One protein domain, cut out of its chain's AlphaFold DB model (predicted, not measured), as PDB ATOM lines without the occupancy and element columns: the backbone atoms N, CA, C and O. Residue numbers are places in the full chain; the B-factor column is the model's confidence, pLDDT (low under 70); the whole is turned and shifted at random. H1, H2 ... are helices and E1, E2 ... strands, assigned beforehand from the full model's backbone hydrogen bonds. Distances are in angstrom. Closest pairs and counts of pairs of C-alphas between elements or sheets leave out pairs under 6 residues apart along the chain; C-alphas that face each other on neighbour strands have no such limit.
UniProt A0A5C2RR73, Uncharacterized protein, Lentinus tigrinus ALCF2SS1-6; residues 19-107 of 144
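AT A GLANCE: This is residues 19 to 107 of the 144 residues of an uncharacterized protein of Lentinus tigrinus ALCF2SS1-6 (UniProt A0A5C2RR73). A long helix, H3, sticks out of a small body like a handle, its residues 89 to 107 standing free. In the body, H2 lies between the first turns of H3 and a tiny two-stranded sheet of E1 and E2, short H1 sits at the end away from the handle, and residues 59 to 76 form a long loop that folds back from E2 to H3. The printed part has 89 residues with three named helices and two named strands, in the order H1, E1, H2, E2, H3; the sheet, order E1, E2, is parallel, and the class is mostly helix. The whole is loose, with a radius of gyration of the C-alphas of 16.9 A, and elongated, spanning 58 by 30 by 19 A.

IN THESE COORDINATES: H1 is residues 19 to 25, with C-alpha 19 at (19.791, 45.961, -1.457), and measures 10.2 A from first to last C-alpha. E1 is residues 28 to 30, 6.5 A long. H2 is residues 39 to 51, 19.1 A long, and starts at C-alpha 39, (44.038, 36.144, -3.414). E2 is residues 56 to 58, 6.2 A long. H3 is residues 77 to 107, 44.9 A long, and ends at C-alpha 107, (72.482, 23.736, 4.730).

HOW THE PARTS SIT: The closest C-alphas of H1 and E1 are those of Val 23 and Pro 30, 6.9 A apart. E1 and E2 are parallel neighbours, with 38 degrees between their directions; C-alphas 29 and 57 face each other at 5.0 A, and N 29 and O 56 are within hydrogen-bond range at 3.4 A. E1, H2 and E2 make a strand-helix-strand unit, two parallel neighbour strands with a helix between them along the chain, and its crossover is right-handed. The closest C-alphas of H2 and E2 are those of Ser 45 and Phe 57, 6.4 A apart. H2 touches H3 with residues 43 to 48 alone, and H3 touches H2 with residues 77 to 84 alone; the closest C-alphas are those of Ala 47 and Val 80, 6.7 A apart. H2 and H3 run opposite ways at a steep tilt of 47 degrees. H1 is apart from H2, E2 and H3, and E1 is apart from H3. In H1 and H3 every O i to N i+4 pair is within hydrogen-bond range; in H2 it is 8 of 9.

THE WHOLE: The C-alphas farthest apart are those of Tyr 21 and Ser 107, 58.6 A. Without residues 89 to 107, the body of 70 residues spans 32 by 23 by 19 A. The printed part has no cut. The link from E2 to H3, 18 residues, is long. The mean pLDDT of the printed part is 71.8; residues 19 to 37 and 51 to 75 are under 70.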
ATOM      1  N   ASP A  19      18.360  46.090  -1.167       56.38
ATOM      2  CA  ASP A  19      19.791  45.961  -1.457       56.38
ATOM      3  C   ASP A  19      20.243  44.517  -1.720       56.38
ATOM      4  O   ASP A  19      21.168  44.304  -2.494       56.38
ATOM      5  N   VAL A  20      19.585  43.511  -1.140       52.66
ATOM      6  CA  VAL A  20      19.873  42.092  -1.405       52.66
ATOM      7  C   VAL A  20      19.314  41.659  -2.765       52.66
ATOM      8  O   VAL A  20      19.928  40.847  -3.456       52.66
ATOM      9  N   TYR A  21      18.183  42.231  -3.184       55.34
ATOM     10  CA  TYR A  21      17.587  41.974  -4.497       55.34
ATOM     11  C   TYR A  21      18.462  42.513  -5.632       55.34
ATOM     12  O   TYR A  21      18.728  41.796  -6.598       55.34
ATOM     13  N   ASP A  22      18.982  43.730  -5.474       56.06
ATOM     14  CA  ASP A  22      19.873  44.351  -6.456       56.06
ATOM     15  C   ASP A  22      21.206  43.589  -6.593       56.06
ATOM     16  O   ASP A  22      21.792  43.537  -7.670       56.06
ATOM     17  N   VAL A  23      21.679  42.942  -5.526       51.72
ATOM     18  CA  VAL A  23      22.895  42.105  -5.518       51.72
ATOM     19  C   VAL A  23      22.706  40.798  -6.301       51.72
ATOM     20  O   VAL A  23      23.659  40.310  -6.904       51.72
ATOM     21  N   LEU A  24      21.496  40.231  -6.300       50.97
ATOM     22  CA  LEU A  24      21.195  38.932  -6.920       50.97
ATOM     23  C   LEU A  24      20.682  39.043  -8.366       50.97
ATOM     24  O   LEU A  24      20.829  38.090  -9.129       50.97
ATOM     25  N   MET A  25      20.071  40.175  -8.731       54.91
ATOM     26  CA  MET A  25      19.370  40.369 -10.012       54.91
ATOM     27  C   MET A  25      20.102  41.293 -10.999       54.91
ATOM     28  O   MET A  25      19.610  41.505 -12.104       54.91
ATOM     29  N   ASN A  26      21.266  41.838 -10.635       58.88
ATOM     30  CA  ASN A  26      22.113  42.593 -11.561       58.88
ATOM     31  C   ASN A  26      22.965  41.663 -12.444       58.88
ATOM     32  O   ASN A  26      23.390  40.591 -12.017       58.88
ATOM     33  N   ASP A  27      23.357  42.143 -13.632       58.50
ATOM     34  CA  ASP A  27      24.363  41.504 -14.515       58.50
ATOM     35  C   ASP A  27      25.763  41.402 -13.880       58.50
ATOM     36  O   ASP A  27      26.725  40.894 -14.462       58.50
ATOM     37  N   THR A  28      25.873  41.914 -12.659       55.97
ATOM     38  CA  THR A  28      27.083  42.057 -11.886       55.97
ATOM     39  C   THR A  28      27.051  41.072 -10.731       55.97
ATOM     40  O   THR A  28      26.166  41.138  -9.884       55.97
ATOM     41  N   VAL A  29      28.019  40.161 -10.683       60.38
ATOM     42  CA  VAL A  29      28.007  39.048  -9.724       60.38
ATOM     43  C   VAL A  29      28.984  39.351  -8.591       60.38
ATOM     44  O   VAL A  29      30.196  39.394  -8.835       60.38
ATOM     45  N   PRO A  30      28.506  39.568  -7.356       58.84
ATOM     46  CA  PRO A  30      29.381  39.852  -6.238       58.84
ATOM     47  C   PRO A  30      30.035  38.565  -5.739       58.84
ATOM     48  O   PRO A  30      29.402  37.696  -5.153       58.84
ATOM     49  N   ILE A  31      31.341  38.459  -5.956       57.91
ATOM     50  CA  ILE A  31      32.180  37.318  -5.538       57.91
ATOM     51  C   ILE A  31      32.950  37.595  -4.235       57.91
ATOM     52  O   ILE A  31      33.775  36.791  -3.802       57.91
ATOM     53  N   GLY A  32      32.718  38.760  -3.625       53.03
ATOM     54  CA  GLY A  32      33.379  39.222  -2.408       53.03
ATOM     55  C   GLY A  32      33.002  40.665  -2.068       53.03
ATOM     56  O   GLY A  32      32.485  41.395  -2.906       53.03
ATOM     57  N   VAL A  33      33.239  41.081  -0.825       49.06
ATOM     58  CA  VAL A  33      32.595  42.270  -0.221       49.06
ATOM     59  C   VAL A  33      33.579  43.231   0.454       49.06
ATOM     60  O   VAL A  33      33.221  43.982   1.355       49.06
ATOM     61  N   SER A  34      34.837  43.264   0.018       48.50
ATOM     62  CA  SER A  34      35.870  44.149   0.572       48.50
ATOM     63  C   SER A  34      36.590  44.947  -0.519       48.50
ATOM     64  O   SER A  34      36.770  44.475  -1.636       48.50
ATOM     65  N   LYS A  35      37.093  46.146  -0.168       48.44
ATOM     66  CA  LYS A  35      37.950  46.984  -1.045       48.44
ATOM     67  C   LYS A  35      39.228  46.272  -1.524       48.44
ATOM     68  O   LYS A  35      39.874  46.723  -2.460       48.44
ATOM     69  N   LYS A  36      39.617  45.200  -0.830       55.19
ATOM     70  CA  LYS A  36      40.708  44.288  -1.179       55.19
ATOM     71  C   LYS A  36      40.148  42.875  -1.099       55.19
ATOM     72  O   LYS A  36      39.812  42.442   0.001       55.19
ATOM     73  N   CYS A  37      39.995  42.183  -2.220       63.59
ATOM     74  CA  CYS A  37      39.651  40.765  -2.206       63.59
ATOM     75  C   CYS A  37      40.854  39.935  -1.735       63.59
ATOM     76  O   CYS A  37      42.004  40.354  -1.879       63.59
ATOM     77  N   CYS A  38      40.604  38.772  -1.130       71.44
ATOM     78  CA  CYS A  38      41.691  37.830  -0.882       71.44
ATOM     79  C   CYS A  38      42.203  37.273  -2.220       71.44
ATOM     80  O   CYS A  38      41.488  37.288  -3.225       71.44
ATOM     81  N   TYR A  39      43.427  36.742  -2.223       74.19
ATOM     82  CA  TYR A  39      44.038  36.144  -3.414       74.19
ATOM     83  C   TYR A  39      43.119  35.114  -4.095       74.19
ATOM     84  O   TYR A  39      42.981  35.122  -5.313       74.19
ATOM     85  N   MET A  40      42.406  34.289  -3.322       75.62
ATOM     86  CA  MET A  40      41.470  33.301  -3.872       75.62
ATOM     87  C   MET A  40      40.309  33.934  -4.646       75.62
ATOM     88  O   MET A  40      39.980  33.475  -5.733       75.62
ATOM     89  N   CYS A  41      39.703  34.996  -4.110       72.62
ATOM     90  CA  CYS A  41      38.622  35.710  -4.787       72.62
ATOM     91  C   CYS A  41      39.102  36.348  -6.101       72.62
ATOM     92  O   CYS A  41      38.352  36.355  -7.071       72.62
ATOM     93  N   TYR A  42      40.345  36.838  -6.152       76.12
ATOM     94  CA  TYR A  42      40.960  37.336  -7.388       76.12
ATOM     95  C   TYR A  42      41.188  36.220  -8.423       76.12
ATOM     96  O   TYR A  42      40.891  36.380  -9.607       76.12
ATOM     97  N   GLN A  43      41.676  35.057  -7.985       78.94
ATOM     98  CA  GLN A  43      41.872  33.918  -8.885       78.94
ATOM     99  C   GLN A  43      40.531  33.410  -9.440       78.94
ATOM    100  O   GLN A  43      40.422  33.135 -10.633       78.94
ATOM    101  N   LEU A  44      39.492  33.359  -8.599       77.94
ATOM    102  CA  LEU A  44      38.141  32.988  -9.013       77.94
ATOM    103  C   LEU A  44      37.542  33.993 -10.005       77.94
ATOM    104  O   LEU A  44      36.974  33.583 -11.014       77.94
ATOM    105  N   SER A  45      37.691  35.300  -9.757       75.00
ATOM    106  CA  SER A  45      37.195  36.336 -10.672       75.00
ATOM    107  C   SER A  45      37.815  36.213 -12.055       75.00
ATOM    108  O   SER A  45      37.120  36.326 -13.061       75.00
ATOM    109  N   SER A  46      39.126  35.966 -12.094       77.56
ATOM    110  CA  SER A  46      39.882  35.816 -13.334       77.56
ATOM    111  C   SER A  46      39.395  34.586 -14.105       77.56
ATOM    112  O   SER A  46      38.969  34.714 -15.248       77.56
ATOM    113  N   ALA A  47      39.308  33.430 -13.437       77.50
ATOM    114  CA  ALA A  47      38.857  32.183 -14.056       77.50
ATOM    115  C   ALA A  47      37.417  32.255 -14.602       77.50
ATOM    116  O   ALA A  47      37.113  31.677 -15.645       77.50
ATOM    117  N   LEU A  48      36.523  32.972 -13.915       75.12
ATOM    118  CA  LEU A  48      35.149  33.166 -14.382       75.12
ATOM    119  C   LEU A  48      35.052  34.180 -15.533       75.12
ATOM    120  O   LEU A  48      34.219  34.006 -16.423       75.12
ATOM    121  N   THR A  49      35.896  35.218 -15.538       74.06
ATOM    122  CA  THR A  49      35.942  36.221 -16.619       74.06
ATOM    123  C   THR A  49      36.411  35.593 -17.929       74.06
ATOM    124  O   THR A  49      35.802  35.837 -18.969       74.06
ATOM    125  N   ASP A  50      37.418  34.714 -17.875       71.75
ATOM    126  CA  ASP A  50      37.954  34.012 -19.052       71.75
ATOM    127  C   ASP A  50      36.896  33.149 -19.761       71.75
ATOM    128  O   ASP A  50      36.947  32.955 -20.976       71.75
ATOM    129  N   ARG A  51      35.909  32.643 -19.012       69.94
ATOM    130  CA  ARG A  51      34.842  31.777 -19.540       69.94
ATOM    131  C   ARG A  51      33.571  32.512 -19.929       69.94
ATOM    132  O   ARG A  51      32.756  31.963 -20.668       69.94
ATOM    133  N   ASN A  52      33.366  33.727 -19.429       66.38
ATOM    134  CA  ASN A  52      32.187  34.515 -19.753       66.38
ATOM    135  C   ASN A  52      32.503  36.014 -19.773       66.38
ATOM    136  O   ASN A  52      32.223  36.745 -18.824       66.38
ATOM    137  N   ALA A  53      33.034  36.469 -20.911       61.94
ATOM    138  CA  ALA A  53      33.437  37.855 -21.147       61.94
ATOM    139  C   ALA A  53      32.286  38.881 -21.066       61.94
ATOM    140  O   ALA A  53      32.542  40.081 -21.024       61.94
ATOM    141  N   ALA A  54      31.026  38.431 -21.055       58.44
ATOM    142  CA  ALA A  54      29.859  39.306 -20.963       58.44
ATOM    143  C   ALA A  54      29.510  39.715 -19.521       58.44
ATOM    144  O   ALA A  54      28.657  40.581 -19.336       58.44
ATOM    145  N   LYS A  55      30.122  39.099 -18.498       62.78
ATOM    146  CA  LYS A  55      29.800  39.376 -17.091       62.78
ATOM    147  C   LYS A  55      30.928  40.107 -16.381       62.78
ATOM    148  O   LYS A  55      32.088  39.709 -16.437       62.78
ATOM    149  N   HIS A  56      30.557  41.155 -15.651       61.88
ATOM    150  CA  HIS A  56      31.478  41.921 -14.824       61.88
ATOM    151  C   HIS A  56      31.339  41.486 -13.362       61.88
ATOM    152  O   HIS A  56      30.280  41.611 -12.750       61.88
ATOM    153  N   PHE A  57      32.417  40.962 -12.787       62.84
ATOM    154  CA  PHE A  57      32.471  40.638 -11.364       62.84
ATOM    155  C   PHE A  57      32.832  41.898 -10.584       62.84
ATOM    156  O   PHE A  57      33.878  42.500 -10.823       62.84
ATOM    157  N   VAL A  58      31.973  42.311  -9.650       59.50
ATOM    158  CA  VAL A  58      32.217  43.502  -8.823       59.50
ATOM    159  C   VAL A  58      32.392  43.096  -7.374       59.50
ATOM    160  O   VAL A  58      31.718  42.209  -6.860       59.50
ATOM    161  N   LEU A  59      33.322  43.773  -6.710       58.97
ATOM    162  CA  LEU A  59      33.559  43.662  -5.280       58.97
ATOM    163  C   LEU A  59      32.971  44.905  -4.608       58.97
ATOM    164  O   LEU A  59      33.672  45.919  -4.505       58.97
ATOM    165  N   PRO A  60      31.692  44.892  -4.187       56.94
ATOM    166  CA  PRO A  60      31.136  46.006  -3.435       56.94
ATOM    167  C   PRO A  60      31.989  46.238  -2.184       56.94
ATOM    168  O   PRO A  60      32.172  45.356  -1.346       56.94
ATOM    169  N   GLY A  61      32.579  47.428  -2.084       54.06
ATOM    170  CA  GLY A  61      33.491  47.772  -1.002       54.06
ATOM    171  C   GLY A  61      32.741  47.954   0.310       54.06
ATOM    172  O   GLY A  61      32.393  49.077   0.659       54.06
ATOM    173  N   THR A  62      32.532  46.879   1.068       55.06
ATOM    174  CA  THR A  62      31.982  46.975   2.423       55.06
ATOM    175  C   THR A  62      33.113  46.911   3.452       55.06
ATOM    176  O   THR A  62      34.093  46.175   3.307       55.06
ATOM    177  N   HIS A  63      33.052  47.761   4.479       56.19
ATOM    178  CA  HIS A  63      34.019  47.723   5.575       56.19
ATOM    179  C   HIS A  63      33.661  46.573   6.522       56.19
ATOM    180  O   HIS A  63      32.600  46.589   7.137       56.19
ATOM    181  N   GLY A  64      34.557  45.588   6.648       52.50
ATOM    182  CA  GLY A  64      34.514  44.581   7.715       52.50
ATOM    183  C   GLY A  64      33.336  43.603   7.679       52.50
ATOM    184  O   GLY A  64      33.119  42.908   8.667       52.50
ATOM    185  N   ARG A  65      32.576  43.533   6.581       52.78
ATOM    186  CA  ARG A  65      31.450  42.606   6.439       52.78
ATOM    187  C   ARG A  65      31.805  41.527   5.423       52.78
ATOM    188  O   ARG A  65      32.092  41.824   4.269       52.78
ATOM    189  N   ILE A  66      31.810  40.278   5.873       54.81
ATOM    190  CA  ILE A  66      31.905  39.095   5.016       54.81
ATOM    191  C   ILE A  66      30.479  38.574   4.875       54.81
ATOM    192  O   ILE A  66      29.841  38.255   5.875       54.81
ATOM    193  N   PHE A  67      29.965  38.540   3.651       54.97
ATOM    194  CA  PHE A  67      28.691  37.901   3.358       54.97
ATOM    195  C   PHE A  67      28.946  36.427   3.032       54.97
ATOM    196  O   PHE A  67      30.011  36.107   2.490       54.97
ATOM    197  N   PRO A  68      28.009  35.525   3.367       56.25
ATOM    198  CA  PRO A  68      28.081  34.150   2.899       56.25
ATOM    199  C   PRO A  68      28.168  34.151   1.369       56.25
ATOM    200  O   PRO A  68      27.397  34.832   0.696       56.25
ATOM    201  N   TRP A  69      29.155  33.434   0.837       65.81
ATOM    202  CA  TRP A  69      29.315  33.265  -0.600       65.81
ATOM    203  C   TRP A  69      28.338  32.194  -1.084       65.81
ATOM    204  O   TRP A  69      28.395  31.061  -0.606       65.81
ATOM    205  N   ASP A  70      27.452  32.563  -2.010       64.12
ATOM    206  CA  ASP A  70      26.621  31.625  -2.765       64.12
ATOM    207  C   ASP A  70      27.197  31.526  -4.187       64.12
ATOM    208  O   ASP A  70      27.284  32.552  -4.876       64.12
ATOM    209  N   PRO A  71      27.668  30.346  -4.628       66.44
ATOM    210  CA  PRO A  71      28.196  30.186  -5.974       66.44
ATOM    211  C   PRO A  71      27.127  30.557  -7.015       66.44
ATOM    212  O   PRO A  71      26.001  30.055  -6.944       66.44
ATOM    213  N   PRO A  72      27.444  31.403  -8.014       67.44
ATOM    214  CA  PRO A  72      26.496  31.699  -9.078       67.44
ATOM    215  C   PRO A  72      26.037  30.415  -9.779       67.44
ATOM    216  O   PRO A  72      26.844  29.579 -10.174       67.44
ATOM    217  N   ARG A  73      24.721  30.278  -9.976       67.88
ATOM    218  CA  ARG A  73      24.089  29.089 -10.585       67.88
ATOM    219  C   ARG A  73      24.269  28.984 -12.106       67.88
ATOM    220  O   ARG A  73      23.563  28.223 -12.758       67.88
ATOM    221  N   PHE A  74      25.153  29.785 -12.691       64.19
ATOM    222  CA  PHE A  74      25.356  29.889 -14.135       64.19
ATOM    223  C   PHE A  74      26.842  29.822 -14.483       64.19
ATOM    224  O   PHE A  74      27.689  30.212 -13.684       64.19
ATOM    225  N   GLY A  75      27.138  29.405 -15.717       61.84
ATOM    226  CA  GLY A  75      28.497  29.410 -16.266       61.84
ATOM    227  C   GLY A  75      29.364  28.234 -15.823       61.84
ATOM    228  O   GLY A  75      30.563  28.432 -15.657       61.84
ATOM    229  N   ASP A  76      28.765  27.056 -15.615       71.69
ATOM    230  CA  ASP A  76      29.461  25.812 -15.259       71.69
ATOM    231  C   ASP A  76      30.513  26.042 -14.165       71.69
ATOM    232  O   ASP A  76      31.715  25.854 -14.352       71.69
ATOM    233  N   ILE A  77      30.055  26.526 -13.010       77.38
ATOM    234  CA  ILE A  77      30.946  26.917 -11.917       77.38
ATOM    235  C   ILE A  77      31.725  25.731 -11.339       77.38
ATOM    236  O   ILE A  77      32.858  25.902 -10.902       77.38
ATOM    237  N   GLU A  78      31.166  24.521 -11.368       81.69
ATOM    238  CA  GLU A  78      31.827  23.320 -10.847       81.69
ATOM    239  C   GLU A  78      33.188  23.041 -11.509       81.69
ATOM    240  O   GLU A  78      34.181  22.991 -10.779       81.69
ATOM    241  N   PRO A  79      33.309  22.942 -12.849       83.75
ATOM    242  CA  PRO A  79      34.613  22.741 -13.479       83.75
ATOM    243  C   PRO A  79      35.571  23.920 -13.259       83.75
ATOM    244  O   PRO A  79      36.777  23.708 -13.163       83.75
ATOM    245  N   VAL A  80      35.065  25.153 -13.122       82.06
ATOM    246  CA  VAL A  80      35.905  26.315 -12.768       82.06
ATOM    247  C   VAL A  80      36.511  26.148 -11.381       82.06
ATOM    248  O   VAL A  80      37.709  26.358 -11.194       82.06
ATOM    249  N   LEU A  81      35.690  25.774 -10.400       82.88
ATOM    250  CA  LEU A  81      36.141  25.553  -9.031       82.88
ATOM    251  C   LEU A  81      37.109  24.372  -8.952       82.88
ATOM    252  O   LEU A  81      38.093  24.449  -8.218       82.88
ATOM    253  N   GLU A  82      36.870  23.310  -9.721       87.88
ATOM    254  CA  GLU A  82      37.761  22.153  -9.779       87.88
ATOM    255  C   GLU A  82      39.133  22.520 -10.365       87.88
ATOM    256  O   GLU A  82      40.171  22.175  -9.793       87.88
ATOM    257  N   GLU A  83      39.164  23.254 -11.477       87.94
ATOM    258  CA  GLU A  83      40.410  23.735 -12.081       87.94
ATOM    259  C   GLU A  83      41.154  24.704 -11.168       87.94
ATOM    260  O   GLU A  83      42.369  24.578 -10.991       87.94
ATOM    261  N   LEU A  84      40.431  25.628 -10.534       86.38
ATOM    262  CA  LEU A  84      41.006  26.557  -9.573       86.38
ATOM    263  C   LEU A  84      41.621  25.808  -8.384       86.38
ATOM    264  O   LEU A  84      42.748  26.104  -7.987       86.38
ATOM    265  N   ALA A  85      40.919  24.812  -7.839       88.44
ATOM    266  CA  ALA A  85      41.430  23.987  -6.752       88.44
ATOM    267  C   ALA A  85      42.708  23.241  -7.165       88.44
ATOM    268  O   ALA A  85      43.704  23.289  -6.440       88.44
ATOM    269  N   LYS A  86      42.724  22.618  -8.353       91.44
ATOM    270  CA  LYS A  86      43.917  21.948  -8.899       91.44
ATOM    271  C   LYS A  86      45.090  22.917  -9.036       91.44
ATOM    272  O   LYS A  86      46.181  22.619  -8.552       91.44
ATOM    273  N   ALA A  87      44.862  24.091  -9.624       89.50
ATOM    274  CA  ALA A  87      45.894  25.108  -9.810       89.50
ATOM    275  C   ALA A  87      46.482  25.588  -8.473       89.50
ATOM    276  O   ALA A  87      47.702  25.700  -8.335       89.50
ATOM    277  N   LEU A  88      45.634  25.821  -7.466       86.75
ATOM    278  CA  LEU A  88      46.072  26.224  -6.129       86.75
ATOM    279  C   LEU A  88      46.904  25.130  -5.448       86.75
ATOM    280  O   LEU A  88      47.960  25.426  -4.890       86.75
ATOM    281  N   VAL A  89      46.479  23.866  -5.537       92.75
ATOM    282  CA  VAL A  89      47.253  22.730  -5.012       92.75
ATOM    283  C   VAL A  89      48.624  22.656  -5.682       92.75
ATOM    284  O   VAL A  89      49.637  22.537  -4.992       92.75
ATOM    285  N   THR A  90      48.689  22.788  -7.009       94.88
ATOM    286  CA  THR A  90      49.961  22.796  -7.743       94.88
ATOM    287  C   THR A  90      50.884  23.921  -7.274       94.88
ATOM    288  O   THR A  90      52.059  23.661  -7.018       94.88
ATOM    289  N   GLN A  91      50.371  25.143  -7.100       90.25
ATOM    290  CA  GLN A  91      51.165  26.278  -6.612       90.25
ATOM    291  C   GLN A  91      51.730  26.028  -5.208       90.25
ATOM    292  O   GLN A  91      52.902  26.309  -4.956       90.25
ATOM    293  N   VAL A  92      50.927  25.463  -4.300       91.31
ATOM    294  CA  VAL A  92      51.374  25.128  -2.938       91.31
ATOM    295  C   VAL A  92      52.482  24.079  -2.969       91.31
ATOM    296  O   VAL A  92      53.495  24.242  -2.290       91.31
ATOM    297  N   LEU A  93      52.326  23.029  -3.779       96.06
ATOM    298  CA  LEU A  93      53.335  21.976  -3.910       96.06
ATOM    299  C   LEU A  93      54.647  22.514  -4.489       96.06
ATOM    300  O   LEU A  93      55.710  22.240  -3.936       96.06
ATOM    301  N   GLN A  94      54.581  23.320  -5.551       95.25
ATOM    302  CA  GLN A  94      55.756  23.969  -6.137       95.25
ATOM    303  C   GLN A  94      56.461  24.874  -5.124       95.25
ATOM    304  O   GLN A  94      57.685  24.833  -4.995       95.25
ATOM    305  N   HIS A  95      55.694  25.659  -4.365       93.50
ATOM    306  CA  HIS A  95      56.257  26.517  -3.331       93.50
ATOM    307  C   HIS A  95      56.952  25.696  -2.241       93.50
ATOM    308  O   HIS A  95      58.085  25.997  -1.881       93.50
ATOM    309  N   ALA A  96      56.316  24.631  -1.748       94.50
ATOM    310  CA  ALA A  96      56.903  23.754  -0.738       94.50
ATOM    311  C   ALA A  96      58.209  23.099  -1.225       94.50
ATOM    312  O   ALA A  96      59.185  23.048  -0.477       94.50
ATOM    313  N   GLN A  97      58.250  22.651  -2.484       96.50
ATOM    314  CA  GLN A  97      59.455  22.092  -3.105       96.50
ATOM    315  C   GLN A  97      60.588  23.116  -3.177       96.50
ATOM    316  O   GLN A  97      61.712  22.816  -2.773       96.50
ATOM    317  N   GLU A  98      60.299  24.331  -3.643       95.50
ATOM    318  CA  GLU A  98      61.302  25.391  -3.745       95.50
ATOM    319  C   GLU A  98      61.830  25.804  -2.367       95.50
ATOM    320  O   GLU A  98      63.037  25.954  -2.186       95.50
ATOM    321  N   GLN A  99      60.958  25.919  -1.360       93.31
ATOM    322  CA  GLN A  99      61.400  26.180   0.011       93.31
ATOM    323  C   GLN A  99      62.294  25.053   0.538       93.31
ATOM    324  O   GLN A  99      63.352  25.326   1.103       93.31
ATOM    325  N   GLY A 100      61.926  23.792   0.295       93.38
ATOM    326  CA  GLY A 100      62.749  22.640   0.662       93.38
ATOM    327  C   GLY A 100      64.132  22.678   0.009       93.38
ATOM    328  O   GLY A 100      65.142  22.483   0.687       93.38
ATOM    329  N   ARG A 101      64.194  23.005  -1.288       93.88
ATOM    330  CA  ARG A 101      65.454  23.161  -2.025       93.88
ATOM    331  C   ARG A 101      66.318  24.270  -1.434       93.88
ATOM    332  O   ARG A 101      67.488  24.040  -1.157       93.88
ATOM    333  N   ARG A 102      65.742  25.445  -1.169       91.06
ATOM    334  CA  ARG A 102      66.468  26.580  -0.577       91.06
ATOM    335  C   ARG A 102      67.041  26.250   0.797       91.06
ATOM    336  O   ARG A 102      68.173  26.628   1.080       91.06
ATOM    337  N   VAL A 103      66.289  25.537   1.636       91.50
ATOM    338  CA  VAL A 103      66.763  25.093   2.956       91.50
ATOM    339  C   VAL A 103      67.898  24.074   2.823       91.50
ATOM    340  O   VAL A 103      68.898  24.171   3.538       91.50
ATOM    341  N   ALA A 104      67.784  23.121   1.896       89.81
ATOM    342  CA  ALA A 104      68.841  22.148   1.629       89.81
ATOM    343  C   ALA A 104      70.117  22.809   1.081       89.81
ATOM    344  O   ALA A 104      71.211  22.492   1.545       89.81
ATOM    345  N   ASP A 105      69.984  23.750   0.145       91.62
ATOM    346  CA  ASP A 105      71.106  24.501  -0.426       91.62
ATOM    347  C   ASP A 105      71.793  25.357   0.647       91.62
ATOM    348  O   ASP A 105      73.014  25.301   0.781       91.62
ATOM    349  N   ALA A 106      71.023  26.064   1.481       85.25
ATOM    350  CA  ALA A 106      71.558  26.829   2.609       85.25
ATOM    351  C   ALA A 106      72.287  25.939   3.631       85.25
ATOM    352  O   ALA A 106      73.302  26.345   4.182       85.25
ATOM    353  N   SER A 107      71.814  24.706   3.847       83.06
ATOM    354  CA  SER A 107      72.482  23.736   4.730       83.06
ATOM    355  C   SER A 107      73.796  23.203   4.144       83.06
ATOM    356  O   SER A 107      74.669  22.760   4.887       83.06
TER     357      SER A 107